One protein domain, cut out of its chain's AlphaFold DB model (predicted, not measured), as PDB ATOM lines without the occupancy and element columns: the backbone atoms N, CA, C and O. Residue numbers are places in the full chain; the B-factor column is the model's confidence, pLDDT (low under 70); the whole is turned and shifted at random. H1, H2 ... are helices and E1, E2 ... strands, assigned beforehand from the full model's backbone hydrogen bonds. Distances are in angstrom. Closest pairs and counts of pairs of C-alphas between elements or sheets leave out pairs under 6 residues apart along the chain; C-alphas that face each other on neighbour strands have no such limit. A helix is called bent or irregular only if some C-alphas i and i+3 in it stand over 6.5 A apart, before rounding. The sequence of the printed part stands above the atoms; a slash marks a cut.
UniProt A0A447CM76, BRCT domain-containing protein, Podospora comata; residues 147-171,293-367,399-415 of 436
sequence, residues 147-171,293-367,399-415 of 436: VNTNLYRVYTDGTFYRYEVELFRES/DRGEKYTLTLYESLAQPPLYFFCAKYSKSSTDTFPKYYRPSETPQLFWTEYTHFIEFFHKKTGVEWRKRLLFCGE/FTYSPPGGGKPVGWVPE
ATOM      1  N   VAL A 147      52.097   5.822   9.727       91.44
ATOM      2  CA  VAL A 147      50.969   6.440   9.020       91.44
ATOM      3  C   VAL A 147      51.289   7.914   8.777       91.44
ATOM      4  O   VAL A 147      51.769   8.615   9.669       91.44
ATOM      5  N   ASN A 148      51.018   8.401   7.564       92.12
ATOM      6  CA  ASN A 148      51.242   9.798   7.194       92.12
ATOM      7  C   ASN A 148      50.157  10.703   7.804       92.12
ATOM      8  O   ASN A 148      49.037  10.778   7.301       92.12
ATOM      9  N   THR A 149      50.500  11.449   8.849       90.38
ATOM     10  CA  THR A 149      49.566  12.337   9.566       90.38
ATOM     11  C   THR A 149      49.072  13.541   8.755       90.38
ATOM     12  O   THR A 149      48.165  14.236   9.201       90.38
ATOM     13  N   ASN A 150      49.618  13.803   7.560       89.75
ATOM     14  CA  ASN A 150      49.059  14.810   6.651       89.75
ATOM     15  C   ASN A 150      47.867  14.280   5.838       89.75
ATOM     16  O   ASN A 150      47.069  15.077   5.353       89.75
ATOM     17  N   LEU A 151      47.774  12.960   5.645       93.19
ATOM     18  CA  LEU A 151      46.717  12.307   4.856       93.19
ATOM     19  C   LEU A 151      45.651  11.647   5.730       93.19
ATOM     20  O   LEU A 151      44.547  11.374   5.257       93.19
ATOM     21  N   TYR A 152      45.990  11.388   6.991       95.31
ATOM     22  CA  TYR A 152      45.144  10.698   7.947       95.31
ATOM     23  C   TYR A 152      45.020  11.507   9.234       95.31
ATOM     24  O   TYR A 152      45.987  12.102   9.710       95.31
ATOM     25  N   ARG A 153      43.834  11.472   9.832       94.94
ATOM     26  CA  ARG A 153      43.558  11.995  11.173       94.94
ATOM     27  C   ARG A 153      43.235  10.846  12.119       94.94
ATOM     28  O   ARG A 153      42.904   9.755  11.670       94.94
ATOM     29  N   VAL A 154      43.308  11.077  13.427       95.88
ATOM     30  CA  VAL A 154      42.831  10.081  14.397       95.88
ATOM     31  C   VAL A 154      41.311   9.997  14.303       95.88
ATOM     32  O   VAL A 154      40.629  11.023  14.375       95.88
ATOM     33  N   TYR A 155      40.794   8.783  14.139       94.62
ATOM     34  CA  TYR A 155      39.365   8.543  14.062       94.62
ATOM     35  C   TYR A 155      38.687   8.971  15.365       94.62
ATOM     36  O   TYR A 155      39.162   8.692  16.471       94.62
ATOM     37  N   THR A 156      37.577   9.679  15.205       91.50
ATOM     38  CA  THR A 156      36.711  10.112  16.292       91.50
ATOM     39  C   THR A 156      35.308   9.633  15.964       91.50
ATOM     40  O   THR A 156      34.799   9.940  14.887       91.50
ATOM     41  N   ASP A 157      34.699   8.859  16.856       88.19
ATOM     42  CA  ASP A 157      33.336   8.366  16.645       88.19
ATOM     43  C   ASP A 157      32.266   9.438  16.919       88.19
ATOM     44  O   ASP A 157      32.552  10.575  17.308       88.19
ATOM     45  N   GLY A 158      30.997   9.051  16.768       82.50
ATOM     46  CA  GLY A 158      29.848   9.900  17.094       82.50
ATOM     47  C   GLY A 158      29.723  10.284  18.576       82.50
ATOM     48  O   GLY A 158      28.935  11.167  18.898       82.50
ATOM     49  N   THR A 159      30.491   9.668  19.482       83.31
ATOM     50  CA  THR A 159      30.567  10.043  20.908       83.31
ATOM     51  C   THR A 159      31.688  11.043  21.194       83.31
ATOM     52  O   THR A 159      31.929  11.391  22.352       83.31
ATOM     53  N   PHE A 160      32.375  11.516  20.148       84.50
ATOM     54  CA  PHE A 160      33.578  12.341  20.230       84.50
ATOM     55  C   PHE A 160      34.756  11.641  20.913       84.50
ATOM     56  O   PHE A 160      35.701  12.295  21.367       84.50
ATOM     57  N   TYR A 161      34.737  10.310  20.976       86.19
ATOM     58  CA  TYR A 161      35.868   9.568  21.493       86.19
ATOM     59  C   TYR A 161      36.929   9.416  20.418       86.19
ATOM     60  O   TYR A 161      36.717   8.816  19.364       86.19
ATOM     61  N   ARG A 162      38.105   9.952  20.724       91.88
ATOM     62  CA  ARG A 162      39.295   9.821  19.898       91.88
ATOM     63  C   ARG A 162      39.935   8.457  20.150       91.88
ATOM     64  O   ARG A 162      40.343   8.170  21.275       91.88
ATOM     65  N   TYR A 163      40.072   7.645  19.104       93.50
ATOM     66  CA  TYR A 163      40.670   6.306  19.169       93.50
ATOM     67  C   TYR A 163      42.200   6.376  19.234       93.50
ATOM     68  O   TYR A 163      42.910   5.919  18.342       93.50
ATOM     69  N   GLU A 164      42.704   6.967  20.313       94.69
ATOM     70  CA  GLU A 164      44.109   6.993  20.696       94.69
ATOM     71  C   GLU A 164      44.217   6.509  22.141       94.69
ATOM     72  O   GLU A 164      43.890   7.217  23.092       94.69
ATOM     73  N   VAL A 165      44.616   5.252  22.291       93.12
ATOM     74  CA  VAL A 165      44.628   4.541  23.563       93.12
ATOM     75  C   VAL A 165      46.047   4.276  24.011       93.12
ATOM     76  O   VAL A 165      46.849   3.719  23.268       93.12
ATOM     77  N   GLU A 166      46.332   4.601  25.266       93.56
ATOM     78  CA  GLU A 166      47.601   4.284  25.903       93.56
ATOM     79  C   GLU A 166      47.455   3.052  26.809       93.56
ATOM     80  O   GLU A 166      46.620   3.008  27.719       93.56
ATOM     81  N   LEU A 167      48.295   2.051  26.557       93.38
ATOM     82  CA  LEU A 167      48.505   0.896  27.420       93.38
ATOM     83  C   LEU A 167      49.863   1.029  28.101       93.38
ATOM     84  O   LEU A 167      50.859   1.320  27.439       93.38
ATOM     85  N   PHE A 168      49.916   0.758  29.399       92.19
ATOM     86  CA  PHE A 168      51.137   0.851  30.196       92.19
ATOM     87  C   PHE A 168      51.448  -0.483  30.849       92.19
ATOM     88  O   PHE A 168      50.539  -1.191  31.277       92.19
ATOM     89  N   ARG A 169      52.731  -0.802  30.969       88.81
ATOM     90  CA  ARG A 169      53.201  -1.875  31.836       88.81
ATOM     91  C   ARG A 169      53.870  -1.244  33.042       88.81
ATOM     92  O   ARG A 169      54.859  -0.528  32.895       88.81
ATOM     93  N   GLU A 170      53.334  -1.503  34.229       76.75
ATOM     94  CA  GLU A 170      54.037  -1.154  35.460       76.75
ATOM     95  C   GLU A 170      55.300  -2.017  35.517       76.75
ATOM     96  O   GLU A 170      55.239  -3.247  35.597       76.75
ATOM     97  N   SER A 171      56.466  -1.383  35.395       66.19
ATOM     98  CA  SER A 171      57.711  -2.051  35.731       66.19
ATOM     99  C   SER A 171      57.648  -2.339  37.226       66.19
ATOM    100  O   SER A 171      57.660  -1.425  38.047       66.19
ATOM    101  N   ASP A 293      57.601   8.151  35.144       60.00
ATOM    102  CA  ASP A 293      57.987   7.399  33.946       60.00
ATOM    103  C   ASP A 293      57.413   5.976  33.985       60.00
ATOM    104  O   ASP A 293      57.943   5.073  34.632       60.00
ATOM    105  N   ARG A 294      56.271   5.783  33.317       64.50
ATOM    106  CA  ARG A 294      55.525   4.521  33.312       64.50
ATOM    107  C   ARG A 294      56.138   3.572  32.286       64.50
ATOM    108  O   ARG A 294      55.467   3.242  31.317       64.50
ATOM    109  N   GLY A 295      57.407   3.210  32.485       83.19
ATOM    110  CA  GLY A 295      58.123   2.154  31.762       83.19
ATOM    111  C   GLY A 295      57.733   1.978  30.287       83.19
ATOM    112  O   GLY A 295      57.701   2.934  29.508       83.19
ATOM    113  N   GLU A 296      57.442   0.730  29.917       91.88
ATOM    114  CA  GLU A 296      57.022   0.354  28.569       91.88
ATOM    115  C   GLU A 296      55.567   0.777  28.306       91.88
ATOM    116  O   GLU A 296      54.665   0.492  29.103       91.88
ATOM    117  N   LYS A 297      55.313   1.380  27.139       93.62
ATOM    118  CA  LYS A 297      53.968   1.776  26.704       93.62
ATOM    119  C   LYS A 297      53.658   1.362  25.268       93.62
ATOM    120  O   LYS A 297      54.530   1.382  24.398       93.62
ATOM    121  N   TYR A 298      52.391   1.053  25.018       95.75
ATOM    122  CA  TYR A 298      51.817   0.986  23.676       95.75
ATOM    123  C   TYR A 298      50.823   2.134  23.483       95.75
ATOM    124  O   TYR A 298      49.919   2.303  24.294       95.75
ATOM    125  N   THR A 299      50.948   2.882  22.391       95.44
ATOM    126  CA  THR A 299      49.929   3.824  21.914       95.44
ATOM    127  C   THR A 299      49.233   3.204  20.710       95.44
ATOM    128  O   THR A 299      49.830   3.051  19.647       95.44
ATOM    129  N   LEU A 300      47.983   2.803  20.899       96.75
ATOM    130  CA  LEU A 300      47.103   2.257  19.875       96.75
ATOM    131  C   LEU A 300      46.352   3.408  19.224       96.75
ATOM    132  O   LEU A 300      45.697   4.178  19.924       96.75
ATOM    133  N   THR A 301      46.415   3.524  17.906       96.62
ATOM    134  CA  THR A 301      45.732   4.592  17.181       96.62
ATOM    135  C   THR A 301      44.985   4.024  15.987       96.62
ATOM    136  O   THR A 301      45.566   3.299  15.176       96.62
ATOM    137  N   LEU A 302      43.703   4.371  15.880       96.75
ATOM    138  CA  LEU A 302      42.912   4.146  14.676       96.75
ATOM    139  C   LEU A 302      42.871   5.449  13.876       96.75
ATOM    140  O   LEU A 302      42.440   6.488  14.377       96.75
ATOM    141  N   TYR A 303      43.354   5.397  12.646       97.12
ATOM    142  CA  TYR A 303      43.428   6.521  11.727       97.12
ATOM    143  C   TYR A 303      42.317   6.434  10.680       97.12
ATOM    144  O   TYR A 303      41.989   5.347  10.218       97.12
ATOM    145  N   GLU A 304      41.788   7.585  10.282       95.88
ATOM    146  CA  GLU A 304      40.823   7.777   9.197       95.88
ATOM    147  C   GLU A 304      41.460   8.682   8.134       95.88
ATOM    148  O   GLU A 304      42.056   9.715   8.459       95.88
ATOM    149  N   SER A 305      41.364   8.296   6.864       96.88
ATOM    150  CA  SER A 305      41.872   9.082   5.744       96.88
ATOM    151  C   SER A 305      41.016  10.325   5.509       96.88
ATOM    152  O   SER A 305      39.817  10.351   5.768       96.88
ATOM    153  N   LEU A 306      41.631  11.372   4.966       94.31
ATOM    154  CA  LEU A 306      40.922  12.587   4.553       94.31
ATOM    155  C   LEU A 306      40.220  12.444   3.184       94.31
ATOM    156  O   LEU A 306      39.672  13.422   2.676       94.31
ATOM    157  N   ALA A 307      40.258  11.258   2.567       92.94
ATOM    158  CA  ALA A 307      39.649  10.984   1.266       92.94
ATOM    159  C   ALA A 307      38.144  10.675   1.385       92.94
ATOM    160  O   ALA A 307      37.638  10.370   2.462       92.94
ATOM    161  N   GLN A 308      37.425  10.736   0.259       92.19
ATOM    162  CA  GLN A 308      36.023  10.323   0.160       92.19
ATOM    163  C   GLN A 308      35.887   9.248  -0.932       92.19
ATOM    164  O   GLN A 308      36.167   9.553  -2.092       92.19
ATOM    165  N   PRO A 309      35.480   8.007  -0.598       91.50
ATOM    166  CA  PRO A 309      35.134   7.508   0.741       91.50
ATOM    167  C   PRO A 309      36.354   7.389   1.685       91.50
ATOM    168  O   PRO A 309      37.477   7.212   1.204       91.50
ATOM    169  N   PRO A 310      36.155   7.482   3.016       92.81
ATOM    170  CA  PRO A 310      37.241   7.353   3.981       92.81
ATOM    171  C   PRO A 310      37.732   5.905   4.075       92.81
ATOM    172  O   PRO A 310      36.952   4.953   4.020       92.81
ATOM    173  N   LEU A 311      39.039   5.758   4.267       96.00
ATOM    174  CA  LEU A 311      39.724   4.494   4.536       96.00
ATOM    175  C   LEU A 311      40.445   4.582   5.876       96.00
ATOM    176  O   LEU A 311      40.729   5.677   6.358       96.00
ATOM    177  N   TYR A 312      40.767   3.439   6.465       96.31
ATOM    178  CA  TYR A 312      41.246   3.365   7.835       96.31
ATOM    179  C   TYR A 312      42.590   2.649   7.930       96.31
ATOM    180  O   TYR A 312      42.952   1.850   7.066       96.31
ATOM    181  N   PHE A 313      43.318   2.945   9.008       96.81
ATOM    182  CA  PHE A 313      44.526   2.230   9.414       96.81
ATOM    183  C   PHE A 313      44.574   2.057  10.926       96.81
ATOM    184  O   PHE A 313      44.461   3.031  11.672       96.81
ATOM    185  N   PHE A 314      44.860   0.848  11.384       97.12
ATOM    186  CA  PHE A 314      45.273   0.575  12.747       97.12
ATOM    187  C   PHE A 314      46.801   0.585  12.855       97.12
ATOM    188  O   PHE A 314      47.522  -0.059  12.090       97.12
ATOM    189  N   CYS A 315      47.309   1.306  13.852       97.19
ATOM    190  CA  CYS A 315      48.723   1.311  14.186       97.19
ATOM    191  C   CYS A 315      48.918   1.232  15.702       97.19
ATOM    192  O   CYS A 315      48.274   1.953  16.464       97.19
ATOM    193  N   ALA A 316      49.850   0.390  16.140       97.12
ATOM    194  CA  ALA A 316      50.315   0.335  17.517       97.12
ATOM    195  C   ALA A 316      51.773   0.800  17.590       97.12
ATOM    196  O   ALA A 316      52.674   0.170  17.036       97.12
ATOM    197  N   LYS A 317      52.016   1.897  18.302       95.94
ATOM    198  CA  LYS A 317      53.351   2.423  18.589       95.94
ATOM    199  C   LYS A 317      53.828   1.893  19.935       95.94
ATOM    200  O   LYS A 317      53.217   2.181  20.956       95.94
ATOM    201  N   TYR A 318      54.930   1.159  19.955       95.62
ATOM    202  CA  TYR A 318      55.599   0.712  21.173       95.62
ATOM    203  C   TYR A 318      56.761   1.640  21.520       95.62
ATOM    204  O   TYR A 318      57.569   1.982  20.652       95.62
ATOM    205  N   SER A 319      56.869   2.022  22.787       93.88
ATOM    206  CA  SER A 319      58.000   2.784  23.320       93.88
ATOM    207  C   SER A 319      58.451   2.157  24.633       93.88
ATOM    208  O   SER A 319      57.625   1.918  25.514       93.88
ATOM    209  N   LYS A 320      59.750   1.872  24.761       90.81
ATOM    210  CA  LYS A 320      60.314   1.258  25.978       90.81
ATOM    211  C   LYS A 320      60.420   2.231  27.148       90.81
ATOM    212  O   LYS A 320      60.331   1.819  28.298       90.81
ATOM    213  N   SER A 321      60.637   3.501  26.836       87.69
ATOM    214  CA  SER A 321      60.692   4.606  27.785       87.69
ATOM    215  C   SER A 321      60.002   5.828  27.182       87.69
ATOM    216  O   SER A 321      59.682   5.870  25.989       87.69
ATOM    217  N   SER A 322      59.776   6.855  28.002       79.00
ATOM    218  CA  SER A 322      59.292   8.150  27.514       79.00
ATOM    219  C   SER A 322      60.288   8.821  26.553       79.00
ATOM    220  O   SER A 322      59.875   9.524  25.632       79.00
ATOM    221  N   THR A 323      61.586   8.549  26.726       83.75
ATOM    222  CA  THR A 323      62.711   9.107  25.958       83.75
ATOM    223  C   THR A 323      63.146   8.247  24.766       83.75
ATOM    224  O   THR A 323      64.190   8.504  24.176       83.75
ATOM    225  N   ASP A 324      62.377   7.217  24.408       84.44
ATOM    226  CA  ASP A 324      62.745   6.283  23.344       84.44
ATOM    227  C   ASP A 324      62.738   6.958  21.958       84.44
ATOM    228  O   ASP A 324      61.682   7.295  21.410       84.44
ATOM    229  N   THR A 325      63.931   7.140  21.387       84.88
ATOM    230  CA  THR A 325      64.148   7.768  20.073       84.88
ATOM    231  C   THR A 325      63.666   6.888  18.914       84.88
ATOM    232  O   THR A 325      63.337   7.406  17.844       84.88
ATOM    233  N   PHE A 326      63.578   5.566  19.108       86.38
ATOM    234  CA  PHE A 326      63.263   4.601  18.048       86.38
ATOM    235  C   PHE A 326      62.045   3.739  18.401       86.38
ATOM    236  O   PHE A 326      62.162   2.522  18.585       86.38
ATOM    237  N   PRO A 327      60.843   4.342  18.452       91.69
ATOM    238  CA  PRO A 327      59.628   3.593  18.714       91.69
ATOM    239  C   PRO A 327      59.386   2.556  17.615       91.69
ATOM    240  O   PRO A 327      59.549   2.833  16.423       91.69
ATOM    241  N   LYS A 328      58.950   1.362  18.018       94.12
ATOM    242  CA  LYS A 328      58.577   0.300  17.078       94.12
ATOM    243  C   LYS A 328      57.116   0.458  16.698       94.12
ATOM    244  O   LYS A 328      56.266   0.609  17.573       94.12
ATOM    245  N   TYR A 329      56.823   0.381  15.410       95.12
ATOM    246  CA  TYR A 329      55.459   0.441  14.907       95.12
ATOM    247  C   TYR A 329      55.006  -0.949  14.489       95.12
ATOM    248  O   TYR A 329      55.720  -1.667  13.795       95.12
ATOM    249  N   TYR A 330      53.814  -1.318  14.929       95.69
ATOM    250  CA  TYR A 330      53.099  -2.487  14.459       95.69
ATOM    251  C   TYR A 330      51.884  -2.019  13.665       95.69
ATOM    252  O   TYR A 330      51.086  -1.213  14.144       95.69
ATOM    253  N   ARG A 331      51.785  -2.504  12.433       94.50
ATOM    254  CA  ARG A 331      50.736  -2.180  11.472       94.50
ATOM    255  C   ARG A 331      50.442  -3.477  10.715       94.50
ATOM    256  O   ARG A 331      51.272  -3.872   9.900       94.50
ATOM    257  N   PRO A 332      49.351  -4.186  11.054       94.81
ATOM    258  CA  PRO A 332      49.051  -5.472  10.432       94.81
ATOM    259  C   PRO A 332      48.715  -5.340   8.943       94.81
ATOM    260  O   PRO A 332      49.101  -6.197   8.158       94.81
ATOM    261  N   SER A 333      48.017  -4.269   8.560       94.19
ATOM    262  CA  SER A 333      47.588  -4.036   7.180       94.19
ATOM    263  C   SER A 333      48.622  -3.219   6.411       94.19
ATOM    264  O   SER A 333      48.996  -2.121   6.826       94.19
ATOM    265  N   GLU A 334      49.068  -3.730   5.265       92.00
ATOM    266  CA  GLU A 334      50.004  -3.015   4.389       92.00
ATOM    267  C   GLU A 334      49.338  -1.808   3.709       92.00
ATOM    268  O   GLU A 334      49.936  -0.736   3.584       92.00
ATOM    269  N   THR A 335      48.070  -1.965   3.327       94.00
ATOM    270  CA  THR A 335      47.261  -0.959   2.633       94.00
ATOM    271  C   THR A 335      46.075  -0.507   3.490       94.00
ATOM    272  O   THR A 335      45.642  -1.263   4.360       94.00
ATOM    273  N   PRO A 336      45.545   0.713   3.275       94.62
ATOM    274  CA  PRO A 336      44.401   1.205   4.039       94.62
ATOM    275  C   PRO A 336      43.158   0.361   3.732       94.62
ATOM    276  O   PRO A 336      42.899   0.062   2.565       94.62
ATOM    277  N   GLN A 337      42.376   0.010   4.752       96.50
ATOM    278  CA  GLN A 337      41.215  -0.883   4.628       96.50
ATOM    279  C   GLN A 337      39.906  -0.205   5.057       96.50
ATOM    280  O   GLN A 337      39.868   0.968   5.437       96.50
ATOM    281  N   LEU A 338      38.802  -0.952   4.980       94.31
ATOM    282  CA  LEU A 338      37.512  -0.550   5.541       94.31
ATOM    283  C   LEU A 338      37.584  -0.446   7.071       94.31
ATOM    284  O   LEU A 338      38.381  -1.122   7.720       94.31
ATOM    285  N   PHE A 339      36.688   0.362   7.642       93.62
ATOM    286  CA  PHE A 339      36.624   0.614   9.084       93.62
ATOM    287  C   PHE A 339      36.620  -0.673   9.913       93.62
ATOM    288  O   PHE A 339      37.449  -0.831  10.804       93.62
ATOM    289  N   TRP A 340      35.710  -1.602   9.602       92.44
ATOM    290  CA  TRP A 340      35.516  -2.815  10.395       92.44
ATOM    291  C   TRP A 340      36.754  -3.709  10.429       92.44
ATOM    292  O   TRP A 340      37.074  -4.239  11.486       92.44
ATOM    293  N   THR A 341      37.489  -3.821   9.322       94.88
ATOM    294  CA  THR A 341      38.721  -4.617   9.252       94.88
ATOM    295  C   THR A 341      39.779  -4.080  10.216       94.88
ATOM    296  O   THR A 341      40.278  -4.807  11.075       94.88
ATOM    297  N   GLU A 342      40.073  -2.781  10.140       95.56
ATOM    298  CA  GLU A 342      41.070  -2.153  11.016       95.56
ATOM    299  C   GLU A 342      40.603  -2.076  12.470       95.56
ATOM    300  O   GLU A 342      41.407  -2.181  13.399       95.56
ATOM    301  N   TYR A 343      39.298  -1.921  12.687       95.44
ATOM    302  CA  TYR A 343      38.717  -1.921  14.019       95.44
ATOM    303  C   TYR A 343      38.820  -3.297  14.692       95.44
ATOM    304  O   TYR A 343      39.163  -3.374  15.872       95.44
ATOM    305  N   THR A 344      38.623  -4.387  13.946       95.31
ATOM    306  CA  THR A 344      38.869  -5.753  14.432       95.31
ATOM    307  C   THR A 344      40.331  -5.932  14.827       95.31
ATOM    308  O   THR A 344      40.603  -6.355  15.949       95.31
ATOM    309  N   HIS A 345      41.275  -5.503  13.982       97.25
ATOM    310  CA  HIS A 345      42.706  -5.570  14.303       97.25
ATOM    311  C   HIS A 345      43.048  -4.791  15.585       97.25
ATOM    312  O   HIS A 345      43.843  -5.243  16.413       97.25
ATOM    313  N   PHE A 346      42.425  -3.624  15.771       96.69
ATOM    314  CA  PHE A 346      42.559  -2.823  16.982       96.69
ATOM    315  C   PHE A 346      42.055  -3.576  18.226       96.69
ATOM    316  O   PHE A 346      42.767  -3.633  19.233       96.69
ATOM    317  N   ILE A 347      40.855  -4.174  18.171       95.62
ATOM    318  CA  ILE A 347      40.268  -4.927  19.293       95.62
ATOM    319  C   ILE A 347      41.110  -6.160  19.619       95.62
ATOM    320  O   ILE A 347      41.419  -6.390  20.788       95.62
ATOM    321  N   GLU A 348      41.503  -6.936  18.612       96.38
ATOM    322  CA  GLU A 348      42.314  -8.142  18.786       96.38
ATOM    323  C   GLU A 348      43.661  -7.816  19.427       96.38
ATOM    324  O   GLU A 348      44.078  -8.479  20.379       96.38
ATOM    325  N   PHE A 349      44.331  -6.756  18.965       96.62
ATOM    326  CA  PHE A 349      45.591  -6.329  19.561       96.62
ATOM    327  C   PHE A 349      45.401  -5.851  21.005       96.62
ATOM    328  O   PHE A 349      46.204  -6.193  21.877       96.62
ATOM    329  N   PHE A 350      44.342  -5.082  21.279       95.62
ATOM    330  CA  PHE A 350      44.006  -4.639  22.632       95.62
ATOM    331  C   PHE A 350      43.764  -5.833  23.562       95.62
ATOM    332  O   PHE A 350      44.375  -5.910  24.632       95.62
ATOM    333  N   HIS A 351      42.935  -6.788  23.138       95.12
ATOM    334  CA  HIS A 351      42.625  -8.001  23.889       95.12
ATOM    335  C   HIS A 351      43.889  -8.829  24.136       95.12
ATOM    336  O   HIS A 351      44.192  -9.170  25.272       95.12
ATOM    337  N   LYS A 352      44.711  -9.044  23.104       95.00
ATOM    338  CA  LYS A 352      45.981  -9.776  23.211       95.00
ATOM    339  C   LYS A 352      46.957  -9.160  24.220       95.00
ATOM    340  O   LYS A 352      47.759  -9.878  24.808       95.00
ATOM    341  N   LYS A 353      46.951  -7.833  24.400       94.62
ATOM    342  CA  LYS A 353      47.870  -7.144  25.327       94.62
ATOM    343  C   LYS A 353      47.329  -7.002  26.745       94.62
ATOM    344  O   LYS A 353      48.123  -6.998  27.686       94.62
ATOM    345  N   THR A 354      46.017  -6.859  26.891       92.75
ATOM    346  CA  THR A 354      45.375  -6.558  28.179       92.75
ATOM    347  C   THR A 354      44.653  -7.755  28.798       92.75
ATOM    348  O   THR A 354      44.428  -7.758  30.002       92.75
ATOM    349  N   GLY A 355      44.288  -8.765  28.004       92.31
ATOM    350  CA  GLY A 355      43.370  -9.840  28.402       92.31
ATOM    351  C   GLY A 355      41.930  -9.359  28.624       92.31
ATOM    352  O   GLY A 355      41.104 -10.105  29.138       92.31
ATOM    353  N   VAL A 356      41.623  -8.101  28.287       90.62
ATOM    354  CA  VAL A 356      40.314  -7.484  28.508       90.62
ATOM    355  C   VAL A 356      39.655  -7.229  27.164       90.62
ATOM    356  O   VAL A 356      40.236  -6.634  26.257       90.62
ATOM    357  N   GLU A 357      38.407  -7.662  27.030       91.94
ATOM    358  CA  GLU A 357      37.589  -7.350  25.865       91.94
ATOM    359  C   GLU A 357      37.390  -5.830  25.752       91.94
ATOM    360  O   GLU A 357      37.081  -5.160  26.742       91.94
ATOM    361  N   TRP A 358      37.514  -5.266  24.548       90.81
ATOM    362  CA  TRP A 358      37.409  -3.817  24.337       90.81
ATOM    363  C   TRP A 358      36.112  -3.215  24.910       90.81
ATOM    364  O   TRP A 358      36.132  -2.123  25.483       90.81
ATOM    365  N   ARG A 359      34.984  -3.934  24.825       87.06
ATOM    366  CA  ARG A 359      33.696  -3.517  25.414       87.06
ATOM    367  C   ARG A 359      33.727  -3.486  26.950       87.06
ATOM    368  O   ARG A 359      33.142  -2.591  27.556       87.06
ATOM    369  N   LYS A 360      34.472  -4.394  27.589       88.31
ATOM    370  CA  LYS A 360      34.609  -4.514  29.054       88.31
ATOM    371  C   LYS A 360      35.677  -3.591  29.655       88.31
ATOM    372  O   LYS A 360      35.799  -3.520  30.877       88.31
ATOM    373  N   ARG A 361      36.416  -2.831  28.833       87.75
ATOM    374  CA  ARG A 361      37.539  -1.972  29.272       87.75
ATOM    375  C   ARG A 361      37.192  -0.987  30.394       87.75
ATOM    376  O   ARG A 361      38.058  -0.637  31.190       87.75
ATOM    377  N   LEU A 362      35.941  -0.527  30.454       82.31
ATOM    378  CA  LEU A 362      35.491   0.438  31.461       82.31
ATOM    379  C   LEU A 362      35.219  -0.201  32.826       82.31
ATOM    380  O   LEU A 362      35.355   0.487  33.834       82.31
ATOM    381  N   LEU A 363      34.875  -1.492  32.871       80.12
ATOM    382  CA  LEU A 363      34.617  -2.210  34.123       80.12
ATOM    383  C   LEU A 363      35.922  -2.441  34.894       80.12
ATOM    384  O   LEU A 363      36.002  -2.181  36.087       80.12
ATOM    385  N   PHE A 364      36.983  -2.823  34.183       71.06
ATOM    386  CA  PHE A 364      38.274  -3.164  34.788       71.06
ATOM    387  C   PHE A 364      39.131  -1.960  35.195       71.06
ATOM    388  O   PHE A 364      40.119  -2.115  35.909       71.06
ATOM    389  N   CYS A 365      38.779  -0.747  34.766       60.75
ATOM    390  CA  CYS A 365      39.587   0.438  35.049       60.75
ATOM    391  C   CYS A 365      39.401   0.986  36.482       60.75
ATOM    392  O   CYS A 365      40.166   1.847  36.914       60.75
ATOM    393  N   GLY A 366      38.396   0.497  37.224       53.53
ATOM    394  CA  GLY A 366      38.018   1.014  38.546       53.53
ATOM    395  C   GLY A 366      38.505   0.217  39.762       53.53
ATOM    396  O   GLY A 366      38.493   0.754  40.863       53.53
ATOM    397  N   GLU A 367      38.950  -1.033  39.607       51.34
ATOM    398  CA  GLU A 367      39.151  -1.934  40.763       51.34
ATOM    399  C   GLU A 367      40.586  -1.948  41.326       51.34
ATOM    400  O   GLU A 367      40.897  -2.628  42.305       51.34
ATOM    401  N   PHE A 399      49.682  -5.630  30.268       87.94
ATOM    402  CA  PHE A 399      49.468  -4.190  30.116       87.94
ATOM    403  C   PHE A 399      48.119  -3.744  30.687       87.94
ATOM    404  O   PHE A 399      47.096  -4.399  30.504       87.94
ATOM    405  N   THR A 400      48.108  -2.576  31.325       88.69
ATOM    406  CA  THR A 400      46.915  -1.924  31.871       88.69
ATOM    407  C   THR A 400      46.500  -0.747  30.992       88.69
ATOM    408  O   THR A 400      47.322   0.084  30.599       88.69
ATOM    409  N   TYR A 401      45.206  -0.669  30.688       88.88
ATOM    410  CA  TYR A 401      44.604   0.441  29.954       88.88
ATOM    411  C   TYR A 401      44.423   1.666  30.858       88.88
ATOM    412  O   TYR A 401      43.844   1.556  31.939       88.88
ATOM    413  N   SER A 402      44.872   2.839  30.398       84.06
ATOM    414  CA  SER A 402      44.528   4.120  31.022       84.06
ATOM    415  C   SER A 402      43.565   4.887  30.114       84.06
ATOM    416  O   SER A 402      43.932   5.199  28.980       84.06
ATOM    417  N   PRO A 403      42.374   5.277  30.592       79.69
ATOM    418  CA  PRO A 403      41.477   6.118  29.826       79.69
ATOM    419  C   PRO A 403      42.124   7.493  29.591       79.69
ATOM    420  O   PRO A 403      42.883   7.975  30.448       79.69
ATOM    421  N   PRO A 404      41.849   8.131  28.440       74.06
ATOM    422  CA  PRO A 404      42.303   9.488  28.171       74.06
ATOM    423  C   PRO A 404      41.749  10.455  29.230       74.06
ATOM    424  O   PRO A 404      40.611  10.332  29.681       74.06
ATOM    425  N   GLY A 405      42.573  11.408  29.673       62.03
ATOM    426  CA  GLY A 405      42.164  12.397  30.673       62.03
ATOM    427  C   GLY A 405      41.255  13.458  30.051       62.03
ATOM    428  O   GLY A 405      41.709  14.189  29.178       62.03
ATOM    429  N   GLY A 406      39.991  13.547  30.485       60.91
ATOM    430  CA  GLY A 406      39.068  14.566  29.957       60.91
ATOM    431  C   GLY A 406      37.561  14.369  30.184       60.91
ATOM    432  O   GLY A 406      36.774  14.916  29.421       60.91
ATOM    433  N   GLY A 407      37.121  13.621  31.203       56.69
ATOM    434  CA  GLY A 407      35.696  13.275  31.376       56.69
ATOM    435  C   GLY A 407      35.304  12.023  30.584       56.69
ATOM    436  O   GLY A 407      36.182  11.370  30.033       56.69
ATOM    437  N   LYS A 408      34.020  11.628  30.586       64.00
ATOM    438  CA  LYS A 408      33.528  10.363  29.995       64.00
ATOM    439  C   LYS A 408      32.959  10.540  28.566       64.00
ATOM    440  O   LYS A 408      31.738  10.521  28.427       64.00
ATOM    441  N   PRO A 409      33.761  10.641  27.490       52.69
ATOM    442  CA  PRO A 409      33.329  10.152  26.193       52.69
ATOM    443  C   PRO A 409      33.502   8.631  26.200       52.69
ATOM    444  O   PRO A 409      34.607   8.087  26.277       52.69
ATOM    445  N   VAL A 410      32.366   7.945  26.226       59.88
ATOM    446  CA  VAL A 410      32.268   6.492  26.155       59.88
ATOM    447  C   VAL A 410      32.509   6.121  24.701       59.88
ATOM    448  O   VAL A 410      31.558   6.038  23.937       59.88
ATOM    449  N   GLY A 411      33.780   5.968  24.304       59.25
ATOM    450  CA  GLY A 411      34.095   5.545  22.936       59.25
ATOM    451  C   GLY A 411      33.252   4.364  22.525       59.25
ATOM    452  O   GLY A 411      33.016   3.504  23.374       59.25
ATOM    453  N   TRP A 412      32.765   4.375  21.290       51.53
ATOM    454  CA  TRP A 412      31.468   3.827  20.939       51.53
ATOM    455  C   TRP A 412      31.271   2.447  21.547       51.53
ATOM    456  O   TRP A 412      31.937   1.460  21.232       51.53
ATOM    457  N   VAL A 413      30.368   2.440  22.505       51.06
ATOM    458  CA  VAL A 413      29.638   1.299  23.012       51.06
ATOM    459  C   VAL A 413      28.227   1.901  23.018       51.06
ATOM    460  O   VAL A 413      28.076   2.983  23.600       51.06
ATOM    461  N   PRO A 414      27.248   1.382  22.249       47.44
ATOM    462  CA  PRO A 414      26.795  -0.014  22.338       47.44
ATOM    463  C   PRO A 414      26.160  -0.666  21.072       47.44
ATOM    464  O   PRO A 414      25.709   0.021  20.168       47.44
ATOM    465  N   GLU A 415      25.942  -1.987  21.078       46.81
ATOM    466  CA  GLU A 415      24.573  -2.491  20.782       46.81
ATOM    467  C   GLU A 415      23.844  -2.603  22.127       46.81
ATOM    468  O   GLU A 415      22.785  -2.031  22.362       46.81
TER     469      GLU A 415
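AT A GLANCE: This is residues 147 to 171, 293 to 367 and 399 to 415 of the 436 residues of the protein "BRCT domain-containing protein" of Podospora comata (UniProt A0A447CM76). A strongly twisted antiparallel sheet has one long helix, H1, laid along its two longest strands, E3 and E4, over one face. The short helix H2 follows H1 after a tight link and only grazes the sheet with its residues 361 to 362, while E1 and E2 lie on the same side of E3, beside different parts of it. The 117 printed residues hold six named strands and two named helices, in the order E1 E2 E3 E4 E5 H1 H2 E6; the class is mixed, with 52 residues, under half, in named elements. The whole is compact and rounded, with a radius of gyration of the C-alphas of 14.2 A and spans of 42 by 38 by 25 A.

IN THESE COORDINATES: E3, residues 297 to 305, runs 25.3 A from C-alpha 297 at (53.968, 1.776, 26.704). E4, residues 312 to 319, is 22.8 A long, and E5 is residues 328 to 330. E2, residues 164 to 168, is 13.3 A long; E1 is residues 152 to 154, and E6 is residues 400 to 402. H1, residues 339 to 354, runs 22.2 A to C-alpha 354 at (45.375, -6.558, 28.179). H2, residues 358 to 362, is irregular: C-alphas 359 and 362 are 7.4 A apart.

HOW THE PARTS SIT: In the branched sheet E3 has three neighbours: E1, beside residues 302 to 305, and E2, beside residues 297 to 301, lie on one side of it, and E4, beside residues 297 to 304, lies on the other side. N 304 and O 153 are 2.8 A apart between E3 and E1, and N 165 and O 300 2.8 A between E2 and E3. E3, E4 and E5 form a meander, each strand the antiparallel neighbour of the one before, in two hairpins; N 299 and O 317 are 2.8 A apart, as are N 316 and O 330. The edge strand E6 is antiparallel to E2, with N 400 and O 168 at 2.8 A. H1 is on the sheet at a height of 8.6 A, over E3 and E4, at 4 degrees to E3 on the local plane; its closest C-alphas to E4 are those of Glu 342 and Phe 314, 5.3 A apart. H1, with residues 347 to 351 alone, and H2 only just touch, with 3 pairs of C-alphas within 8 A, the closest being Ile 347 and Trp 358 at 5.9 A. Every O i to N i+4 pair of H1 is within hydrogen-bond range; in H2 it is 0 of 1, with 1 of 2 O i to N i+3 pairs.

THE WHOLE: The C-alphas of Ser 171 and Gln 308, the two farthest apart, are 43.5 A apart. Residues 172 to 292 and 368 to 398 are not printed, with C-alpha gaps of 9.6 A and 15.0 A across the cuts. Of the links printed whole, none is long. Mean pLDDT of the printed part is 86.6; it is under 70 at residue 171, residues 293 to 294, 365 to 367 and 405 to 415.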